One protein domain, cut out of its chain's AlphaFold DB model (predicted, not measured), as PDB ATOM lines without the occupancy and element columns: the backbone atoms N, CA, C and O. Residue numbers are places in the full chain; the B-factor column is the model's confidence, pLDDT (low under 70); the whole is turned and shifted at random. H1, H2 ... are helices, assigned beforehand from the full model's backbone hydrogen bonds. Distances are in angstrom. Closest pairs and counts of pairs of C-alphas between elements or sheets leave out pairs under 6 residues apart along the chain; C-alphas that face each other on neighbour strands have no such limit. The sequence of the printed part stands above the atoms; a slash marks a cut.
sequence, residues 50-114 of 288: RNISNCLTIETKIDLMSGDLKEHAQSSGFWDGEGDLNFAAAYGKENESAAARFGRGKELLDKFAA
ATOM      1  N   ARG A  50     253.835 250.729 315.985       87.38
ATOM      2  CA  ARG A  50     252.388 250.931 315.977       87.38
ATOM      3  C   ARG A  50     251.743 250.141 317.093       87.38
ATOM      4  O   ARG A  50     251.926 248.931 317.195       87.38
ATOM      5  N   ASN A  51     250.954 250.837 317.902       90.50
ATOM      6  CA  ASN A  51     250.091 250.187 318.868       90.50
ATOM      7  C   ASN A  51     248.769 249.787 318.208       90.50
ATOM      8  O   ASN A  51     248.234 250.520 317.377       90.50
ATOM      9  N   ILE A  52     248.209 248.657 318.624       88.12
ATOM     10  CA  ILE A  52     246.845 248.256 318.284       88.12
ATOM     11  C   ILE A  52     246.105 247.900 319.570       88.12
ATOM     12  O   ILE A  52     246.681 247.361 320.512       88.12
ATOM     13  N   SER A  53     244.821 248.227 319.621       86.75
ATOM     14  CA  SER A  53     243.951 247.954 320.766       86.75
ATOM     15  C   SER A  53     242.579 247.526 320.246       86.75
ATOM     16  O   SER A  53     242.390 247.340 319.046       86.75
ATOM     17  N   ASN A  54     241.592 247.382 321.125       87.00
ATOM     18  CA  ASN A  54     240.210 247.062 320.752       87.00
ATOM     19  C   ASN A  54     239.458 248.264 320.131       87.00
ATOM     20  O   ASN A  54     238.259 248.426 320.349       87.00
ATOM     21  N   CYS A  55     240.164 249.112 319.384       86.12
ATOM     22  CA  CYS A  55     239.646 250.215 318.582       86.12
ATOM     23  C   CYS A  55     240.209 250.111 317.156       86.12
ATOM     24  O   CYS A  55     241.263 249.513 316.938       86.12
ATOM     25  N   LEU A  56     239.504 250.680 316.175       90.38
ATOM     26  CA  LEU A  56     240.041 250.790 314.818       90.38
ATOM     27  C   LEU A  56     241.113 251.882 314.782       90.38
ATOM     28  O   LEU A  56     240.924 252.949 315.358       90.38
ATOM     29  N   THR A  57     242.231 251.608 314.110       89.44
ATOM     30  CA  THR A  57     243.399 252.508 314.084       89.44
ATOM     31  C   THR A  57     243.915 252.798 312.677       89.44
ATOM     32  O   THR A  57     244.880 253.544 312.531       89.44
ATOM     33  N   ILE A  58     243.326 252.198 311.636       91.88
ATOM     34  CA  ILE A  58     243.656 252.482 310.232       91.88
ATOM     35  C   ILE A  58     242.982 253.796 309.855       91.88
ATOM     36  O   ILE A  58     241.763 253.879 309.888       91.88
ATOM     37  N   GLU A  59     243.768 254.814 309.531       93.31
ATOM     38  CA  GLU A  59     243.256 256.148 309.219       93.31
ATOM     39  C   GLU A  59     243.098 256.314 307.704       93.31
ATOM     40  O   GLU A  59     242.314 255.590 307.099       93.31
ATOM     41  N   THR A  60     243.819 257.253 307.089       94.62
ATOM     42  CA  THR A  60     243.675 257.620 305.670       94.62
ATOM     43  C   THR A  60     244.708 256.968 304.751       94.62
ATOM     44  O   THR A  60     244.456 256.804 303.560       94.62
ATOM     45  N   LYS A  61     245.869 256.566 305.286       92.12
ATOM     46  CA  LYS A  61     246.932 255.889 304.527       92.12
ATOM     47  C   LYS A  61     246.557 254.426 304.260       92.12
ATOM     48  O   LYS A  61     246.858 253.553 305.078       92.12
ATOM     49  N   ILE A  62     245.857 254.175 303.154       91.69
ATOM     50  CA  ILE A  62     245.357 252.850 302.771       91.69
ATOM     51  C   ILE A  62     245.672 252.583 301.299       91.69
ATOM     52  O   ILE A  62     244.998 253.108 300.414       91.69
ATOM     53  N   ASP A  63     246.643 251.709 301.047       91.00
ATOM     54  CA  ASP A  63     247.003 251.306 299.680       91.00
ATOM     55  C   ASP A  63     246.188 250.098 299.198       91.00
ATOM     56  O   ASP A  63     245.854 249.988 298.020       91.00
ATOM     57  N   LEU A  64     245.819 249.201 300.122       93.50
ATOM     58  CA  LEU A  64     245.035 248.000 299.836       93.50
ATOM     59  C   LEU A  64     243.724 248.001 300.620       93.50
ATOM     60  O   LEU A  64     243.703 248.011 301.851       93.50
ATOM     61  N   MET A  65     242.618 247.947 299.882       94.19
ATOM     62  CA  MET A  65     241.254 247.864 300.400       94.19
ATOM     63  C   MET A  65     240.356 247.099 299.427       94.19
ATOM     64  O   MET A  65     240.714 246.891 298.268       94.19
ATOM     65  N   SER A  66     239.178 246.676 299.895       95.12
ATOM     66  CA  SER A  66     238.151 246.127 298.997       95.12
ATOM     67  C   SER A  66     237.756 247.185 297.961       95.12
ATOM     68  O   SER A  66     237.657 248.365 298.305       95.12
ATOM     69  N   GLY A  67     237.553 246.777 296.704       95.69
ATOM     70  CA  GLY A  67     237.322 247.711 295.591       95.69
ATOM     71  C   GLY A  67     236.085 248.599 295.765       95.69
ATOM     72  O   GLY A  67     236.052 249.709 295.248       95.69
ATOM     73  N   ASP A  68     235.114 248.142 296.549       96.69
ATOM     74  CA  ASP A  68     233.850 248.804 296.865       96.69
ATOM     75  C   ASP A  68     233.843 249.497 298.244       96.69
ATOM     76  O   ASP A  68     232.823 250.056 298.646       96.69
ATOM     77  N   LEU A  69     234.961 249.514 298.987       96.44
ATOM     78  CA  LEU A  69     234.996 250.022 300.369       96.44
ATOM     79  C   LEU A  69     234.499 251.474 300.482       96.44
ATOM     80  O   LEU A  69     233.750 251.810 301.404       96.44
ATOM     81  N   LYS A  70     234.933 252.333 299.553       96.50
ATOM     82  CA  LYS A  70     234.577 253.759 299.506       96.50
ATOM     83  C   LYS A  70     233.105 253.966 299.146       96.50
ATOM     84  O   LYS A  70     232.412 254.718 299.827       96.50
ATOM     85  N   GLU A  71     232.619 253.249 298.135       97.25
ATOM     86  CA  GLU A  71     231.217 253.278 297.699       97.25
ATOM     87  C   GLU A  71     230.279 252.797 298.814       97.25
ATOM     88  O   GLU A  71     229.253 253.420 299.100       97.25
ATOM     89  N   HIS A  72     230.662 251.721 299.508       97.75
ATOM     90  CA  HIS A  72     229.932 251.205 300.660       97.75
ATOM     91  C   HIS A  72     229.918 252.205 301.825       97.75
ATOM     92  O   HIS A  72     228.857 252.461 302.395       97.75
ATOM     93  N   ALA A  73     231.069 252.796 302.172       97.25
ATOM     94  CA  ALA A  73     231.151 253.788 303.247       97.25
ATOM     95  C   ALA A  73     230.245 254.994 302.966       97.25
ATOM     96  O   ALA A  73     229.515 255.436 303.855       97.25
ATOM     97  N   GLN A  74     230.242 255.480 301.723       97.56
ATOM     98  CA  GLN A  74     229.435 256.629 301.326       97.56
ATOM     99  C   GLN A  74     227.937 256.311 301.304       97.56
ATOM    100  O   GLN A  74     227.138 257.021 301.912       97.56
ATOM    101  N   SER A  75     227.540 255.211 300.661       97.44
ATOM    102  CA  SER A  75     226.130 254.797 300.600       97.44
ATOM    103  C   SER A  75     225.543 254.433 301.970       97.44
ATOM    104  O   SER A  75     224.340 254.586 302.177       97.44
ATOM    105  N   SER A  76     226.385 254.014 302.919       97.12
ATOM    106  CA  SER A  76     225.997 253.742 304.310       97.12
ATOM    107  C   SER A  76     225.983 254.990 305.204       97.12
ATOM    108  O   SER A  76     225.596 254.896 306.367       97.12
ATOM    109  N   GLY A  77     226.404 256.153 304.693       96.69
ATOM    110  CA  GLY A  77     226.494 257.400 305.461       96.69
ATOM    111  C   GLY A  77     227.636 257.434 306.484       96.69
ATOM    112  O   GLY A  77     227.609 258.251 307.398       96.69
ATOM    113  N   PHE A  78     228.627 256.548 306.354       96.88
ATOM    114  CA  PHE A  78     229.812 256.491 307.221       96.88
ATOM    115  C   PHE A  78     230.914 257.459 306.782       96.88
ATOM    116  O   PHE A  78     231.820 257.771 307.549       96.88
ATOM    117  N   TRP A  79     230.843 257.922 305.539       97.19
ATOM    118  CA  TRP A  79     231.749 258.895 304.953       97.19
ATOM    119  C   TRP A  79     230.955 259.769 303.978       97.19
ATOM    120  O   TRP A  79     230.053 259.281 303.303       97.19
ATOM    121  N   ASP A  80     231.252 261.062 303.913       95.38
ATOM    122  CA  ASP A  80     230.559 262.015 303.033       95.38
ATOM    123  C   ASP A  80     230.993 261.899 301.559       95.38
ATOM    124  O   ASP A  80     230.274 262.336 300.657       95.38
ATOM    125  N   GLY A  81     232.121 261.231 301.302       93.81
ATOM    126  CA  GLY A  81     232.726 261.122 299.978       93.81
ATOM    127  C   GLY A  81     233.723 262.237 299.671       93.81
ATOM    128  O   GLY A  81     234.272 262.262 298.569       93.81
ATOM    129  N   GLU A  82     233.973 263.145 300.617       94.56
ATOM    130  CA  GLU A  82     234.958 264.212 300.480       94.56
ATOM    131  C   GLU A  82     236.293 263.821 301.131       94.56
ATOM    132  O   GLU A  82     236.354 263.198 302.194       94.56
ATOM    133  N   GLY A  83     237.400 264.191 300.478       93.56
ATOM    134  CA  GLY A  83     238.754 263.917 300.964       93.56
ATOM    135  C   GLY A  83     239.162 262.440 300.909       93.56
ATOM    136  O   GLY A  83     238.673 261.664 300.088       93.56
ATOM    137  N   ASP A  84     240.106 262.059 301.769       95.44
ATOM    138  CA  ASP A  84     240.517 260.666 301.932       95.44
ATOM    139  C   ASP A  84     239.645 259.970 302.981       95.44
ATOM    140  O   ASP A  84     239.412 260.497 304.069       95.44
ATOM    141  N   LEU A  85     239.212 258.744 302.678       95.69
ATOM    142  CA  LEU A  85     238.476 257.912 303.626       95.69
ATOM    143  C   LEU A  85     239.359 257.612 304.845       95.69
ATOM    144  O   LEU A  85     240.336 256.875 304.736       95.69
ATOM    145  N   ASN A  86     238.973 258.113 306.019       96.06
ATOM    146  CA  ASN A  86     239.538 257.674 307.290       96.06
ATOM    147  C   ASN A  86     238.764 256.442 307.788       96.06
ATOM    148  O   ASN A  86     237.629 256.564 308.252       96.06
ATOM    149  N   PHE A  87     239.358 255.249 307.685       95.62
ATOM    150  CA  PHE A  87     238.653 253.994 307.982       95.62
ATOM    151  C   PHE A  87     238.230 253.881 309.451       95.62
ATOM    152  O   PHE A  87     237.112 253.456 309.747       95.62
ATOM    153  N   ALA A  88     239.094 254.293 310.377       93.00
ATOM    154  CA  ALA A  88     238.810 254.297 311.803       93.00
ATOM    155  C   ALA A  88     237.687 255.275 312.157       93.00
ATOM    156  O   ALA A  88     236.844 254.931 312.977       93.00
ATOM    157  N   ALA A  89     237.631 256.449 311.524       93.19
ATOM    158  CA  ALA A  89     236.538 257.397 311.736       93.19
ATOM    159  C   ALA A  89     235.213 256.900 311.134       93.19
ATOM    160  O   ALA A  89     234.173 257.021 311.772       93.19
ATOM    161  N   ALA A  90     235.253 256.306 309.937       95.31
ATOM    162  CA  ALA A  90     234.057 255.843 309.237       95.31
ATOM    163  C   ALA A  90     233.424 254.598 309.885       95.31
ATOM    164  O   ALA A  90     232.207 254.512 310.022       95.31
ATOM    165  N   TYR A  91     234.240 253.622 310.294       94.31
ATOM    166  CA  TYR A  91     233.756 252.324 310.789       94.31
ATOM    167  C   TYR A  91     233.966 252.110 312.290       94.31
ATOM    168  O   TYR A  91     233.512 251.105 312.849       94.31
ATOM    169  N   GLY A  92     234.693 253.009 312.951       90.50
ATOM    170  CA  GLY A  92     235.015 252.881 314.362       90.50
ATOM    171  C   GLY A  92     233.804 253.117 315.248       90.50
ATOM    172  O   GLY A  92     232.838 253.783 314.889       90.50
ATOM    173  N   LYS A  93     233.878 252.568 316.457       84.88
ATOM    174  CA  LYS A  93     232.990 252.932 317.557       84.88
ATOM    175  C   LYS A  93     233.837 253.473 318.689       84.88
ATOM    176  O   LYS A  93     234.928 252.955 318.940       84.88
ATOM    177  N   GLU A  94     233.320 254.480 319.378       79.00
ATOM    178  CA  GLU A  94     233.965 254.995 320.577       79.00
ATOM    179  C   GLU A  94     234.050 253.896 321.639       79.00
ATOM    180  O   GLU A  94     233.078 253.201 321.946       79.00
ATOM    181  N   ASN A  95     235.251 253.711 322.177       79.19
ATOM    182  CA  ASN A  95     235.515 252.815 323.288       79.19
ATOM    183  C   ASN A  95     236.639 253.428 324.124       79.19
ATOM    184  O   ASN A  95     237.814 253.298 323.785       79.19
ATOM    185  N   GLU A  96     236.266 254.109 325.207       80.56
ATOM    186  CA  GLU A  96     237.200 254.854 326.059       80.56
ATOM    187  C   GLU A  96     238.305 253.962 326.638       80.56
ATOM    188  O   GLU A  96     239.474 254.338 326.618       80.56
ATOM    189  N   SER A  97     237.973 252.744 327.081       77.38
ATOM    190  CA  SER A  97     238.970 251.794 327.600       77.38
ATOM    191  C   SER A  97     239.963 251.366 326.516       77.38
ATOM    192  O   SER A  97     241.174 251.298 326.757       77.38
ATOM    193  N   ALA A  98     239.472 251.097 325.303       81.88
ATOM    194  CA  ALA A  98     240.328 250.761 324.173       81.88
ATOM    195  C   ALA A  98     241.207 251.947 323.757       81.88
ATOM    196  O   ALA A  98     242.385 251.730 323.471       81.88
ATOM    197  N   ALA A  99     240.662 253.167 323.781       85.31
ATOM    198  CA  ALA A  99     241.367 254.406 323.472       85.31
ATOM    199  C   ALA A  99     242.453 254.731 324.510       85.31
ATOM    200  O   ALA A  99     243.569 255.074 324.127       85.31
ATOM    201  N   ALA A 100     242.180 254.541 325.804       89.75
ATOM    202  CA  ALA A 100     243.162 254.728 326.871       89.75
ATOM    203  C   ALA A 100     244.347 253.763 326.718       89.75
ATOM    204  O   ALA A 100     245.500 254.193 326.685       89.75
ATOM    205  N   ARG A 101     244.073 252.465 326.517       90.38
ATOM    206  CA  ARG A 101     245.123 251.460 326.272       90.38
ATOM    207  C   ARG A 101     245.871 251.721 324.962       90.38
ATOM    208  O   ARG A 101     247.078 251.499 324.881       90.38
ATOM    209  N   PHE A 102     245.162 252.202 323.939       90.81
ATOM    210  CA  PHE A 102     245.766 252.609 322.676       90.81
ATOM    211  C   PHE A 102     246.760 253.761 322.880       90.81
ATOM    212  O   PHE A 102     247.917 253.655 322.470       90.81
ATOM    213  N   GLY A 103     246.335 254.826 323.563       92.75
ATOM    214  CA  GLY A 103     247.170 255.984 323.870       92.75
ATOM    215  C   GLY A 103     248.377 255.610 324.724       92.75
ATOM    216  O   GLY A 103     249.501 255.960 324.373       92.75
ATOM    217  N   ARG A 104     248.168 254.812 325.778       94.94
ATOM    218  CA  ARG A 104     249.250 254.344 326.648       94.94
ATOM    219  C   ARG A 104     250.283 253.501 325.909       94.94
ATOM    220  O   ARG A 104     251.480 253.738 326.034       94.94
ATOM    221  N   GLY A 105     249.838 252.511 325.135       93.69
ATOM    222  CA  GLY A 105     250.768 251.678 324.376       93.69
ATOM    223  C   GLY A 105     251.531 252.496 323.336       93.69
ATOM    224  O   GLY A 105     252.725 252.282 323.170       93.69
ATOM    225  N   LYS A 106     250.890 253.489 322.702       92.81
ATOM    226  CA  LYS A 106     251.572 254.423 321.797       92.81
ATOM    227  C   LYS A 106     252.651 255.229 322.529       92.81
ATOM    228  O   LYS A 106     253.776 255.277 322.055       92.81
ATOM    229  N   GLU A 107     252.330 255.804 323.687       94.31
ATOM    230  CA  GLU A 107     253.281 256.559 324.516       94.31
ATOM    231  C   GLU A 107     254.525 255.725 324.862       94.31
ATOM    232  O   GLU A 107     255.655 256.186 324.698       94.31
ATOM    233  N   LEU A 108     254.331 254.482 325.311       94.00
ATOM    234  CA  LEU A 108     255.444 253.607 325.672       94.00
ATOM    235  C   LEU A 108     256.264 253.180 324.451       94.00
ATOM    236  O   LEU A 108     257.492 253.179 324.519       94.00
ATOM    237  N   LEU A 109     255.612 252.846 323.334       92.56
ATOM    238  CA  LEU A 109     256.304 252.532 322.083       92.56
ATOM    239  C   LEU A 109     257.166 253.712 321.616       92.56
ATOM    240  O   LEU A 109     258.350 253.516 321.351       92.56
ATOM    241  N   ASP A 110     256.605 254.926 321.598       90.94
ATOM    242  CA  ASP A 110     257.314 256.155 321.229       90.94
ATOM    243  C   ASP A 110     258.524 256.384 322.158       90.94
ATOM    244  O   ASP A 110     259.623 256.686 321.690       90.94
ATOM    245  N   LYS A 111     258.358 256.162 323.473       91.62
ATOM    246  CA  LYS A 111     259.438 256.256 324.469       91.62
ATOM    247  C   LYS A 111     260.590 255.288 324.175       91.62
ATOM    248  O   LYS A 111     261.744 255.716 324.141       91.62
ATOM    249  N   PHE A 112     260.307 253.998 323.983       87.94
ATOM    250  CA  PHE A 112     261.353 252.994 323.740       87.94
ATOM    251  C   PHE A 112     261.987 253.127 322.350       87.94
ATOM    252  O   PHE A 112     263.186 252.893 322.203       87.94
ATOM    253  N   ALA A 113     261.212 253.538 321.342       86.75
ATOM    254  CA  ALA A 113     261.732 253.828 320.010       86.75
ATOM    255  C   ALA A 113     262.696 255.024 320.029       86.75
ATOM    256  O   ALA A 113     263.787 254.935 319.468       86.75
ATOM    257  N   ALA A 114     262.344 256.110 320.727       85.56
ATOM    258  CA  ALA A 114     263.196 257.296 320.843       85.56
ATOM    259  C   ALA A 114     264.510 257.030 321.599       85.56
ATOM    260  O   ALA A 114     265.517 257.678 321.319       85.56
TER     261      ALA A 114
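AT A GLANCE: This is residues 50 to 114 of the 288 residues of the protein "Secernin-1" of Araneus ventricosus (UniProt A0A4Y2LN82). One long helix, H3, forms one end of a loose, elongated model, and two short helices, H1 and H2, sit with winding loops toward the other end, with H2 between H1 and H3 along the length. A long stretch without a named element, residues 50 to 68, starts beside H3 and runs past H2 to H1, and its residues 63 to 68 stick out. The printed part has 65 residues with three named helices, in the order H1, H2, H3 along the chain, and no named strand. The class is all helix, although under half of the residues, 31 of 65, are in named elements. The whole is loose, with a radius of gyration of the C-alphas of 14.0 A, and spans 40 by 24 by 18 A.

IN THESE COORDINATES: H3, the longest helix, holds residues 96 to 114 and measures 26.6 A from first to last C-alpha. It begins with C-alpha 96 at (237.200, 254.854, 326.059) and ends with C-alpha 114 at (263.196, 257.296, 320.843). H2 holds residues 87 to 91 and measures 5.9 A. H1 holds residues 69 to 75 and measures 10.1 A, with C-alpha 69 at (234.996, 250.022, 300.369).

HOW THE PARTS SIT: H3 touches no helix. H2 and H3 are apart, although they follow each other in the chain with a tight link of 4 residues between them. H1 and H3 are apart too. H1 and H2 are close but not clearly touching, with 1 pair of C-alphas within 8 A. That closest pair is the C-alphas of Ala 73 and Ala 90, 7.0 A apart, and the two helices are 11.3 A from centre to centre. In H1, H2 and H3 every backbone O i to N i+4 pair is within hydrogen-bond range.

THE WHOLE: The two C-alphas farthest apart, those of Ser 75 and Ala 114, are 42.3 A apart, while the first and last printed C-alphas, those of Arg 50 and Ala 114, are 13.5 A apart. The C-alphas of residues 50 to 68 lie 3 to 18 A from the mean of the C-alphas. Within that stretch, residues 63 to 68 stand free, with no C-alpha 8 or more residues away along the chain within 10 A. The link from H1 to H2, with 11 residues between them, is long. The printed part has no cut. The mean pLDDT of the printed part is 91.8, and no printed residue is under 70; the means are 97 for H1, 94 for H2 and 89 for H3.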